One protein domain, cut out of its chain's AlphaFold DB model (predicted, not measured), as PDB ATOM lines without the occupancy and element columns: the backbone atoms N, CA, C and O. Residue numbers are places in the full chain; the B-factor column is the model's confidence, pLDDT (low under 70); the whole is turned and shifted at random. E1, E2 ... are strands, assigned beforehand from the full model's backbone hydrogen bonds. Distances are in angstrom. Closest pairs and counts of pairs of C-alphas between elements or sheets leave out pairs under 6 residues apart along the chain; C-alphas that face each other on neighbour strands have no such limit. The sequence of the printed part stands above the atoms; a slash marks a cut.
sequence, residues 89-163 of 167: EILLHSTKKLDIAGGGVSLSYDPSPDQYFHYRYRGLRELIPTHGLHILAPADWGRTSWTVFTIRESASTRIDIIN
ATOM      1  N   GLU A  89      12.845  -0.348  15.820       89.31
ATOM      2  CA  GLU A  89      13.897   0.206  14.972       89.31
ATOM      3  C   GLU A  89      14.828  -0.922  14.543       89.31
ATOM      4  O   GLU A  89      15.190  -1.792  15.334       89.31
ATOM      5  N   ILE A  90      15.226  -0.889  13.277       90.31
ATOM      6  CA  ILE A  90      16.225  -1.784  12.723       90.31
ATOM      7  C   ILE A  90      17.571  -1.070  12.674       90.31
ATOM      8  O   ILE A  90      17.725  -0.025  12.036       90.31
ATOM      9  N   LEU A  91      18.562  -1.685  13.317       91.19
ATOM     10  CA  LEU A  91      19.968  -1.362  13.150       91.19
ATOM     11  C   LEU A  91      20.552  -2.259  12.071       91.19
ATOM     12  O   LEU A  91      20.637  -3.476  12.226       91.19
ATOM     13  N   LEU A  92      21.006  -1.643  10.986       92.06
ATOM     14  CA  LEU A  92      21.717  -2.349   9.932       92.06
ATOM     15  C   LEU A  92      23.220  -2.150  10.097       92.06
ATOM     16  O   LEU A  92      23.740  -1.041   9.979       92.06
ATOM     17  N   HIS A  93      23.919  -3.253  10.312       91.75
ATOM     18  CA  HIS A  93      25.365  -3.340  10.383       91.75
ATOM     19  C   HIS A  93      25.912  -3.855   9.054       91.75
ATOM     20  O   HIS A  93      25.412  -4.834   8.502       91.75
ATOM     21  N   SER A  94      26.956  -3.212   8.538       92.12
ATOM     22  CA  SER A  94      27.597  -3.599   7.285       92.12
ATOM     23  C   SER A  94      29.112  -3.446   7.362       92.12
ATOM     24  O   SER A  94      29.638  -2.517   7.975       92.12
ATOM     25  N   THR A  95      29.825  -4.351   6.699       91.56
ATOM     26  CA  THR A  95      31.284  -4.257   6.522       91.56
ATOM     27  C   THR A  95      31.665  -3.173   5.507       91.56
ATOM     28  O   THR A  95      32.751  -2.601   5.578       91.56
ATOM     29  N   LYS A  96      30.758  -2.846   4.573       89.69
ATOM     30  CA  LYS A  96      30.953  -1.859   3.497       89.69
ATOM     31  C   LYS A  96      29.889  -0.762   3.534       89.69
ATOM     32  O   LYS A  96      28.781  -0.966   4.031       89.69
ATOM     33  N   LYS A  97      30.196   0.400   2.958       89.25
ATOM     34  CA  LYS A  97      29.209   1.472   2.779       89.25
ATOM     35  C   LYS A  97      28.131   1.009   1.782       89.25
ATOM     36  O   LYS A  97      28.470   0.612   0.673       89.25
ATOM     37  N   LEU A  98      26.858   1.055   2.185       87.12
ATOM     38  CA  LEU A  98      25.689   0.620   1.398       87.12
ATOM     39  C   LEU A  98      24.925   1.791   0.757       87.12
ATOM     40  O   LEU A  98      23.904   1.573   0.121       87.12
ATOM     41  N   ASP A  99      25.415   3.019   0.946       86.75
ATOM     42  CA  ASP A  99      24.829   4.272   0.441       86.75
ATOM     43  C   ASP A  99      23.319   4.422   0.704       86.75
ATOM     44  O   ASP A  99      22.559   4.971  -0.089       86.75
ATOM     45  N   ILE A 100      22.879   3.930   1.863       86.44
ATOM     46  CA  ILE A 100      21.505   4.090   2.331       86.44
ATOM     47  C   ILE A 100      21.361   5.502   2.898       86.44
ATOM     48  O   ILE A 100      22.027   5.860   3.873       86.44
ATOM     49  N   ALA A 101      20.469   6.287   2.301       83.75
ATOM     50  CA  ALA A 101      20.161   7.649   2.714       83.75
ATOM     51  C   ALA A 101      18.645   7.896   2.697       83.75
ATOM     52  O   ALA A 101      17.934   7.446   1.800       83.75
ATOM     53  N   GLY A 102      18.134   8.628   3.685       80.88
ATOM     54  CA  GLY A 102      16.715   8.959   3.791       80.88
ATOM     55  C   GLY A 102      16.412   9.797   5.031       80.88
ATOM     56  O   GLY A 102      17.234   9.879   5.941       80.88
ATOM     57  N   GLY A 103      15.230  10.422   5.067       79.94
ATOM     58  CA  GLY A 103      14.771  11.174   6.239       79.94
ATOM     59  C   GLY A 103      14.725  10.286   7.486       79.94
ATOM     60  O   GLY A 103      14.110   9.219   7.462       79.94
ATOM     61  N   GLY A 104      15.435  10.695   8.538       80.06
ATOM     62  CA  GLY A 104      15.548   9.945   9.790       80.06
ATOM     63  C   GLY A 104      16.622   8.851   9.806       80.06
ATOM     64  O   GLY A 104      16.857   8.280  10.865       80.06
ATOM     65  N   VAL A 105      17.310   8.577   8.688       87.94
ATOM     66  CA  VAL A 105      18.409   7.599   8.652       87.94
ATOM     67  C   VAL A 105      19.719   8.260   9.063       87.94
ATOM     68  O   VAL A 105      20.141   9.243   8.453       87.94
ATOM     69  N   SER A 106      20.407   7.694  10.054       89.25
ATOM     70  CA  SER A 106      21.743   8.145  10.456       89.25
ATOM     71  C   SER A 106      22.792   7.067  10.205       89.25
ATOM     72  O   SER A 106      22.614   5.924  10.629       89.25
ATOM     73  N   LEU A 107      23.897   7.455   9.564       91.81
ATOM     74  CA  LEU A 107      25.070   6.612   9.348       91.81
ATOM     75  C   LEU A 107      26.131   6.902  10.414       91.81
ATOM     76  O   LEU A 107      26.563   8.040  10.577       91.81
ATOM     77  N   SER A 108      26.589   5.862  11.101       90.56
ATOM     78  CA  SER A 108      27.769   5.898  11.963       90.56
ATOM     79  C   SER A 108      28.858   5.002  11.385       90.56
ATOM     80  O   SER A 108      28.580   3.883  10.950       90.56
ATOM     81  N   TYR A 109      30.090   5.502  11.381       91.31
ATOM     82  CA  TYR A 109      31.270   4.761  10.954       91.31
ATOM     83  C   TYR A 109      32.211   4.576  12.142       91.31
ATOM     84  O   TYR A 109      32.559   5.552  12.805       91.31
ATOM     85  N   ASP A 110      32.599   3.331  12.402       87.19
ATOM     86  CA  ASP A 110      33.553   2.957  13.443       87.19
ATOM     87  C   ASP A 110      34.735   2.203  12.799       87.19
ATOM     88  O   ASP A 110      34.585   1.048  12.382       87.19
ATOM     89  N   PRO A 111      35.908   2.852  12.664       82.62
ATOM     90  CA  PRO A 111      37.090   2.257  12.048       82.62
ATOM     91  C   PRO A 111      37.875   1.331  12.989       82.62
ATOM     92  O   PRO A 111      39.008   0.982  12.660       82.62
ATOM     93  N   SER A 112      37.339   0.961  14.158       86.31
ATOM     94  CA  SER A 112      38.067   0.116  15.105       86.31
ATOM     95  C   SER A 112      38.544  -1.196  14.449       86.31
ATOM     96  O   SER A 112      37.725  -1.913  13.864       86.31
ATOM     97  N   PRO A 113      39.846  -1.534  14.547       77.38
ATOM     98  CA  PRO A 113      40.417  -2.724  13.914       77.38
ATOM     99  C   PRO A 113      39.861  -4.038  14.480       77.38
ATOM    100  O   PRO A 113      39.900  -5.054  13.790       77.38
ATOM    101  N   ASP A 114      39.290  -4.013  15.687       83.06
ATOM    102  CA  ASP A 114      38.675  -5.183  16.327       83.06
ATOM    103  C   ASP A 114      37.193  -5.371  15.947       83.06
ATOM    104  O   ASP A 114      36.553  -6.343  16.357       83.06
ATOM    105  N   GLN A 115      36.606  -4.452  15.173       83.06
ATOM    106  CA  GLN A 115      35.214  -4.538  14.737       83.06
ATOM    107  C   GLN A 115      35.092  -5.097  13.327       83.06
ATOM    108  O   GLN A 115      35.603  -4.533  12.370       83.06
ATOM    109  N   TYR A 116      34.301  -6.158  13.180       86.81
ATOM    110  CA  TYR A 116      33.987  -6.714  11.866       86.81
ATOM    111  C   TYR A 116      33.032  -5.814  11.051       86.81
ATOM    112  O   TYR A 116      33.162  -5.705   9.836       86.81
ATOM    113  N   PHE A 117      32.080  -5.136  11.706       88.25
ATOM    114  CA  PHE A 117      31.099  -4.260  11.052       88.25
ATOM    115  C   PHE A 117      31.411  -2.782  11.298       88.25
ATOM    116  O   PHE A 117      31.099  -2.253  12.365       88.25
ATOM    117  N   HIS A 118      31.955  -2.107  10.287       91.12
ATOM    118  CA  HIS A 118      32.375  -0.708  10.402       91.12
ATOM    119  C   HIS A 118      31.259   0.312  10.159       91.12
ATOM    120  O   HIS A 118      31.357   1.446  10.618       91.12
ATOM    121  N   TYR A 119      30.208  -0.050   9.422       92.25
ATOM    122  CA  TYR A 119      29.113   0.857   9.077       92.25
ATOM    123  C   TYR A 119      27.842   0.456   9.811       92.25
ATOM    124  O   TYR A 119      27.445  -0.710   9.784       92.25
ATOM    125  N   ARG A 120      27.182   1.430  10.439       92.56
ATOM    126  CA  ARG A 120      25.925   1.241  11.165       92.56
ATOM    127  C   ARG A 120      24.895   2.247  10.686       92.56
ATOM    128  O   ARG A 120      25.147   3.449  10.737       92.56
ATOM    129  N   TYR A 121      23.745   1.756  10.255       92.62
ATOM    130  CA  TYR A 121      22.602   2.566   9.856       92.62
ATOM    131  C   TYR A 121      21.505   2.416  10.905       92.62
ATOM    132  O   TYR A 121      21.177   1.302  11.316       92.62
ATOM    133  N   ARG A 122      20.965   3.551  11.340       92.00
ATOM    134  CA  ARG A 122      19.864   3.675  12.304       92.00
ATOM    135  C   ARG A 122      18.684   4.401  11.676       92.00
ATOM    136  O   ARG A 122      18.841   5.005  10.615       92.00
ATOM    137  N   GLY A 123      17.532   4.366  12.338       88.12
ATOM    138  CA  GLY A 123      16.308   5.020  11.876       88.12
ATOM    139  C   GLY A 123      15.608   4.295  10.727       88.12
ATOM    140  O   GLY A 123      14.843   4.913   9.985       88.12
ATOM    141  N   LEU A 124      15.872   2.996  10.573       90.38
ATOM    142  CA  LEU A 124      15.182   2.119   9.630       90.38
ATOM    143  C   LEU A 124      14.052   1.367  10.349       90.38
ATOM    144  O   LEU A 124      14.159   1.057  11.535       90.38
ATOM    145  N   ARG A 125      12.964   1.084   9.635       89.38
ATOM    146  CA  ARG A 125      11.792   0.321  10.092       89.38
ATOM    147  C   ARG A 125      11.502  -0.794   9.092       89.38
ATOM    148  O   ARG A 125      11.754  -0.620   7.900       89.38
ATOM    149  N   GLU A 126      10.995  -1.925   9.561       87.75
ATOM    150  CA  GLU A 126      10.687  -3.067   8.695       87.75
ATOM    151  C   GLU A 126       9.300  -2.936   8.077       87.75
ATOM    152  O   GLU A 126       8.303  -3.011   8.776       87.75
ATOM    153  N   LEU A 127       9.200  -2.796   6.757       83.75
ATOM    154  CA  LEU A 127       7.883  -2.769   6.116       83.75
ATOM    155  C   LEU A 127       7.244  -4.155   6.071       83.75
ATOM    156  O   LEU A 127       6.058  -4.298   6.349       83.75
ATOM    157  N   ILE A 128       8.017  -5.161   5.661       78.88
ATOM    158  CA  ILE A 128       7.514  -6.516   5.442       78.88
ATOM    159  C   ILE A 128       8.566  -7.513   5.931       78.88
ATOM    160  O   ILE A 128       9.657  -7.563   5.349       78.88
ATOM    161  N   PRO A 129       8.241  -8.346   6.933       71.25
ATOM    162  CA  PRO A 129       9.110  -9.439   7.331       71.25
ATOM    163  C   PRO A 129       9.093 -10.511   6.236       71.25
ATOM    164  O   PRO A 129       8.078 -11.169   6.004       71.25
ATOM    165  N   THR A 130      10.214 -10.689   5.536       75.69
ATOM    166  CA  THR A 130      10.385 -11.769   4.550       75.69
ATOM    167  C   THR A 130      11.579 -12.633   4.938       75.69
ATOM    168  O   THR A 130      12.611 -12.129   5.380       75.69
ATOM    169  N   HIS A 131      11.471 -13.952   4.757       77.69
ATOM    170  CA  HIS A 131      12.548 -14.886   5.092       77.69
ATOM    171  C   HIS A 131      13.845 -14.566   4.324       77.69
ATOM    172  O   HIS A 131      13.950 -14.807   3.120       77.69
ATOM    173  N   GLY A 132      14.837 -14.029   5.042       77.88
ATOM    174  CA  GLY A 132      16.165 -13.690   4.521       77.88
ATOM    175  C   GLY A 132      16.219 -12.434   3.646       77.88
ATOM    176  O   GLY A 132      17.271 -12.148   3.071       77.88
ATOM    177  N   LEU A 133      15.116 -11.691   3.516       85.88
ATOM    178  CA  LEU A 133      15.044 -10.448   2.754       85.88
ATOM    179  C   LEU A 133      14.295  -9.393   3.565       85.88
ATOM    180  O   LEU A 133      13.085  -9.466   3.732       85.88
ATOM    181  N   HIS A 134      15.000  -8.381   4.036       88.19
ATOM    182  CA  HIS A 134      14.403  -7.328   4.842       88.19
ATOM    183  C   HIS A 134      14.113  -6.122   3.965       88.19
ATOM    184  O   HIS A 134      15.021  -5.545   3.359       88.19
ATOM    185  N   ILE A 135      12.836  -5.757   3.882       89.56
ATOM    186  CA  ILE A 135      12.401  -4.535   3.210       89.56
ATOM    187  C   ILE A 135      12.347  -3.443   4.272       89.56
ATOM    188  O   ILE A 135      11.468  -3.428   5.131       89.56
ATOM    189  N   LEU A 136      13.324  -2.545   4.219       89.75
ATOM    190  CA  LEU A 136      13.541  -1.484   5.186       89.75
ATOM    191  C   LEU A 136      13.074  -0.148   4.620       89.75
ATOM    192  O   LEU A 136      13.398   0.213   3.489       89.75
ATOM    193  N   ALA A 137      12.366   0.623   5.430       89.81
ATOM    194  CA  ALA A 137      11.991   1.992   5.126       89.81
ATOM    195  C   ALA A 137      12.610   2.962   6.139       89.81
ATOM    196  O   ALA A 137      12.745   2.622   7.315       89.81
ATOM    197  N   PRO A 138      12.970   4.184   5.720       88.69
ATOM    198  CA  PRO A 138      13.287   5.264   6.649       88.69
ATOM    199  C   PRO A 138      12.127   5.557   7.613       88.69
ATOM    200  O   PRO A 138      10.962   5.440   7.238       88.69
ATOM    201  N   ALA A 139      12.419   6.028   8.826       84.25
ATOM    202  CA  ALA A 139      11.392   6.417   9.800       84.25
ATOM    203  C   ALA A 139      10.422   7.508   9.284       84.25
ATOM    204  O   ALA A 139       9.256   7.546   9.688       84.25
ATOM    205  N   ASP A 140      10.880   8.359   8.358       82.19
ATOM    206  CA  ASP A 140      10.079   9.425   7.740       82.19
ATOM    207  C   ASP A 140       9.438   9.020   6.398       82.19
ATOM    208  O   ASP A 140       8.991   9.877   5.621       82.19
ATOM    209  N   TRP A 141       9.398   7.718   6.100       84.56
ATOM    210  CA  TRP A 141       8.813   7.196   4.869       84.56
ATOM    211  C   TRP A 141       7.344   7.629   4.713       84.56
ATOM    212  O   TRP A 141       6.562   7.623   5.664       84.56
ATOM    213  N   GLY A 142       6.990   8.096   3.514       76.19
ATOM    214  CA  GLY A 142       5.678   8.662   3.184       76.19
ATOM    215  C   GLY A 142       5.495  10.154   3.510       76.19
ATOM    216  O   GLY A 142       4.499  10.741   3.093       76.19
ATOM    217  N   ARG A 143       6.439  10.805   4.214       72.19
ATOM    218  CA  ARG A 143       6.435  12.272   4.418       72.19
ATOM    219  C   ARG A 143       7.427  13.004   3.527       72.19
ATOM    220  O   ARG A 143       7.058  13.961   2.857       72.19
ATOM    221  N   THR A 144       8.686  12.584   3.574       71.00
ATOM    222  CA  THR A 144       9.805  13.262   2.894       71.00
ATOM    223  C   THR A 144      10.556  12.340   1.943       71.00
ATOM    224  O   THR A 144      11.265  12.819   1.065       71.00
ATOM    225  N   SER A 145      10.380  11.025   2.080       70.38
ATOM    226  CA  SER A 145      10.985  10.020   1.213       70.38
ATOM    227  C   SER A 145      10.006   8.879   0.958       70.38
ATOM    228  O   SER A 145       9.256   8.491   1.849       70.38
ATOM    229  N   TRP A 146      10.028   8.340  -0.258       80.44
ATOM    230  CA  TRP A 146       9.250   7.163  -0.665       80.44
ATOM    231  C   TRP A 146      10.149   5.956  -0.961       80.44
ATOM    232  O   TRP A 146       9.672   4.915  -1.410       80.44
ATOM    233  N   THR A 147      11.451   6.080  -0.699       85.38
ATOM    234  CA  THR A 147      12.437   5.038  -0.986       85.38
ATOM    235  C   THR A 147      12.376   3.926   0.051       85.38
ATOM    236  O   THR A 147      12.359   4.188   1.254       85.38
ATOM    237  N   VAL A 148      12.404   2.688  -0.434       89.06
ATOM    238  CA  VAL A 148      12.545   1.473   0.370       89.06
ATOM    239  C   VAL A 148      13.835   0.766  -0.025       89.06
ATOM    240  O   VAL A 148      14.250   0.813  -1.183       89.06
ATOM    241  N   PHE A 149      14.481   0.127   0.940       89.94
ATOM    242  CA  PHE A 149      15.752  -0.560   0.769       89.94
ATOM    243  C   PHE A 149      15.563  -2.042   1.021       89.94
ATOM    244  O   PHE A 149      15.031  -2.444   2.050       89.94
ATOM    245  N   THR A 150      16.043  -2.858   0.097       90.50
ATOM    246  CA  THR A 150      15.954  -4.307   0.222       90.50
ATOM    247  C   THR A 150      17.315  -4.849   0.617       90.50
ATOM    248  O   THR A 150      18.264  -4.778  -0.166       90.50
ATOM    249  N   ILE A 151      17.418  -5.398   1.824       89.44
ATOM    250  CA  ILE A 151      18.669  -5.909   2.378       89.44
ATOM    251  C   ILE A 151      18.552  -7.407   2.609       89.44
ATOM    252  O   ILE A 151      17.651  -7.888   3.288       89.44
ATOM    253  N   ARG A 152      19.494  -8.155   2.039       87.44
ATOM    254  CA  ARG A 152      19.642  -9.585   2.297       87.44
ATOM    255  C   ARG A 152      20.605  -9.784   3.461       87.44
ATOM    256  O   ARG A 152      21.654  -9.136   3.514       87.44
ATOM    257  N   GLU A 153      20.255 -10.681   4.372       84.06
ATOM    258  CA  GLU A 153      21.159 -11.087   5.443       84.06
ATOM    259  C   GLU A 153      22.324 -11.895   4.853       84.06
ATOM    260  O   GLU A 153      22.138 -12.745   3.978       84.06
ATOM    261  N   SER A 154      23.552 -11.573   5.253       86.94
ATOM    262  CA  SER A 154      24.759 -12.189   4.703       86.94
ATOM    263  C   SER A 154      25.898 -12.137   5.711       86.94
ATOM    264  O   SER A 154      25.833 -11.410   6.694       86.94
ATOM    265  N   ALA A 155      27.012 -12.812   5.423       86.88
ATOM    266  CA  ALA A 155      28.215 -12.661   6.242       86.88
ATOM    267  C   ALA A 155      28.681 -11.195   6.354       86.88
ATOM    268  O   ALA A 155      29.297 -10.839   7.344       86.88
ATOM    269  N   SER A 156      28.368 -10.335   5.377       89.00
ATOM    270  CA  SER A 156      28.752  -8.916   5.372       89.00
ATOM    271  C   SER A 156      27.709  -7.952   5.941       89.00
ATOM    272  O   SER A 156      28.009  -6.765   6.080       89.00
ATOM    273  N   THR A 157      26.503  -8.431   6.253       90.31
ATOM    274  CA  THR A 157      25.372  -7.605   6.689       90.31
ATOM    275  C   THR A 157      24.645  -8.270   7.845       90.31
ATOM    276  O   THR A 157      24.192  -9.404   7.732       90.31
ATOM    277  N   ARG A 158      24.498  -7.548   8.952       89.25
ATOM    278  CA  ARG A 158      23.784  -8.012  10.140       89.25
ATOM    279  C   ARG A 158      22.675  -7.035  10.492       89.25
ATOM    280  O   ARG A 158      22.859  -5.825  10.388       89.25
ATOM    281  N   ILE A 159      21.538  -7.568  10.907       89.88
ATOM    282  CA  ILE A 159      20.357  -6.798  11.276       89.88
ATOM    283  C   ILE A 159      20.085  -7.056  12.750       89.88
ATOM    284  O   ILE A 159      19.923  -8.201  13.160       89.88
ATOM    285  N   ASP A 160      20.048  -5.988  13.536       88.56
ATOM    286  CA  ASP A 160      19.644  -6.037  14.934       88.56
ATOM    287  C   ASP A 160      18.309  -5.289  15.076       88.56
ATOM    288  O   ASP A 160      18.151  -4.167  14.592       88.56
ATOM    289  N   ILE A 161      17.335  -5.917  15.734       87.94
ATOM    290  CA  ILE A 161      16.022  -5.324  15.998       87.94
ATOM    291  C   ILE A 161      16.043  -4.768  17.417       87.94
ATOM    292  O   ILE A 161      16.231  -5.515  18.379       87.94
ATOM    293  N   ILE A 162      15.834  -3.462  17.557       85.00
ATOM    294  CA  ILE A 162      15.680  -2.814  18.856       85.00
ATOM    295  C   ILE A 162      14.220  -2.399  19.041       85.00
ATOM    296  O   ILE A 162      13.638  -1.648  18.256       85.00
ATOM    297  N   ASN A 163      13.602  -2.886  20.112       74.44
ATOM    298  CA  ASN A 163      12.327  -2.324  20.531       74.44
ATOM    299  C   ASN A 163      12.562  -0.879  20.968       74.44
ATOM    300  O   ASN A 163      13.510  -0.594  21.703       74.44
TER     301      ASN A 163
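What this domain is: This is residues 89 to 163 of the 167 residues of an uncharacterized protein of Amycolatopsis saalfeldensis (UniProt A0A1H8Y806). One small, strongly twisted sheet is folded over along its long bent strand E3: E6, E1, the first part of E3 and E2 make one slab, and the last part of E3 with E4 and E5 turns away from it. The long link of residues 95 to 105 loops over the slab on the side to which E4 and E5 turn. The printed part has 75 residues with six named strands, E1 to E6 in chain order, neighbours antiparallel, and no named helix; the class is all strand. It is compact, with a radius of gyration of the C-alphas of 12.0 A and spans of 38 by 26 by 23 A.

How they stand to each other: E3, residues 119 to 130, bends by 94 degrees at residue 127 and has three neighbours in a branched sheet. On one side is E1, residues 89 to 94, with N 92 and O 121 3.0 A apart. On the other side are E2, residues 106 to 109, with N 108 and O 120 at 2.8 A, and E4, residues 133 to 138, with N 125 and O 137 at 2.8 A. Edge strand E6, residues 157 to 162, is beside E1, with N 91 and O 160 at 2.8 A. Edge strand E5, residues 149 to 152, is beside E4, with N 134 and O 151 at 2.8 A. E2, E3, E4 and E5 form a meander, each strand the antiparallel neighbour of the one before, with three hairpins. E5 and E6 meet only through their link.

Where its parts are: E1 begins at C-alpha 89 (13.897, 0.206, 14.972) and is 16.2 A long. E2 measures 10.1 A, E3 23.0 A, E4 16.3 A and E5 9.9 A. E6, 16.3 A, ends at C-alpha 162 (15.680, -2.814, 18.856).

The domain as a whole: The C-alphas of Asp 114 and Arg 143, 38.5 A apart, are the two farthest apart. The link from E1 to E2 is long. The printed part has no cut, and no printed residue is under 70 in pLDDT.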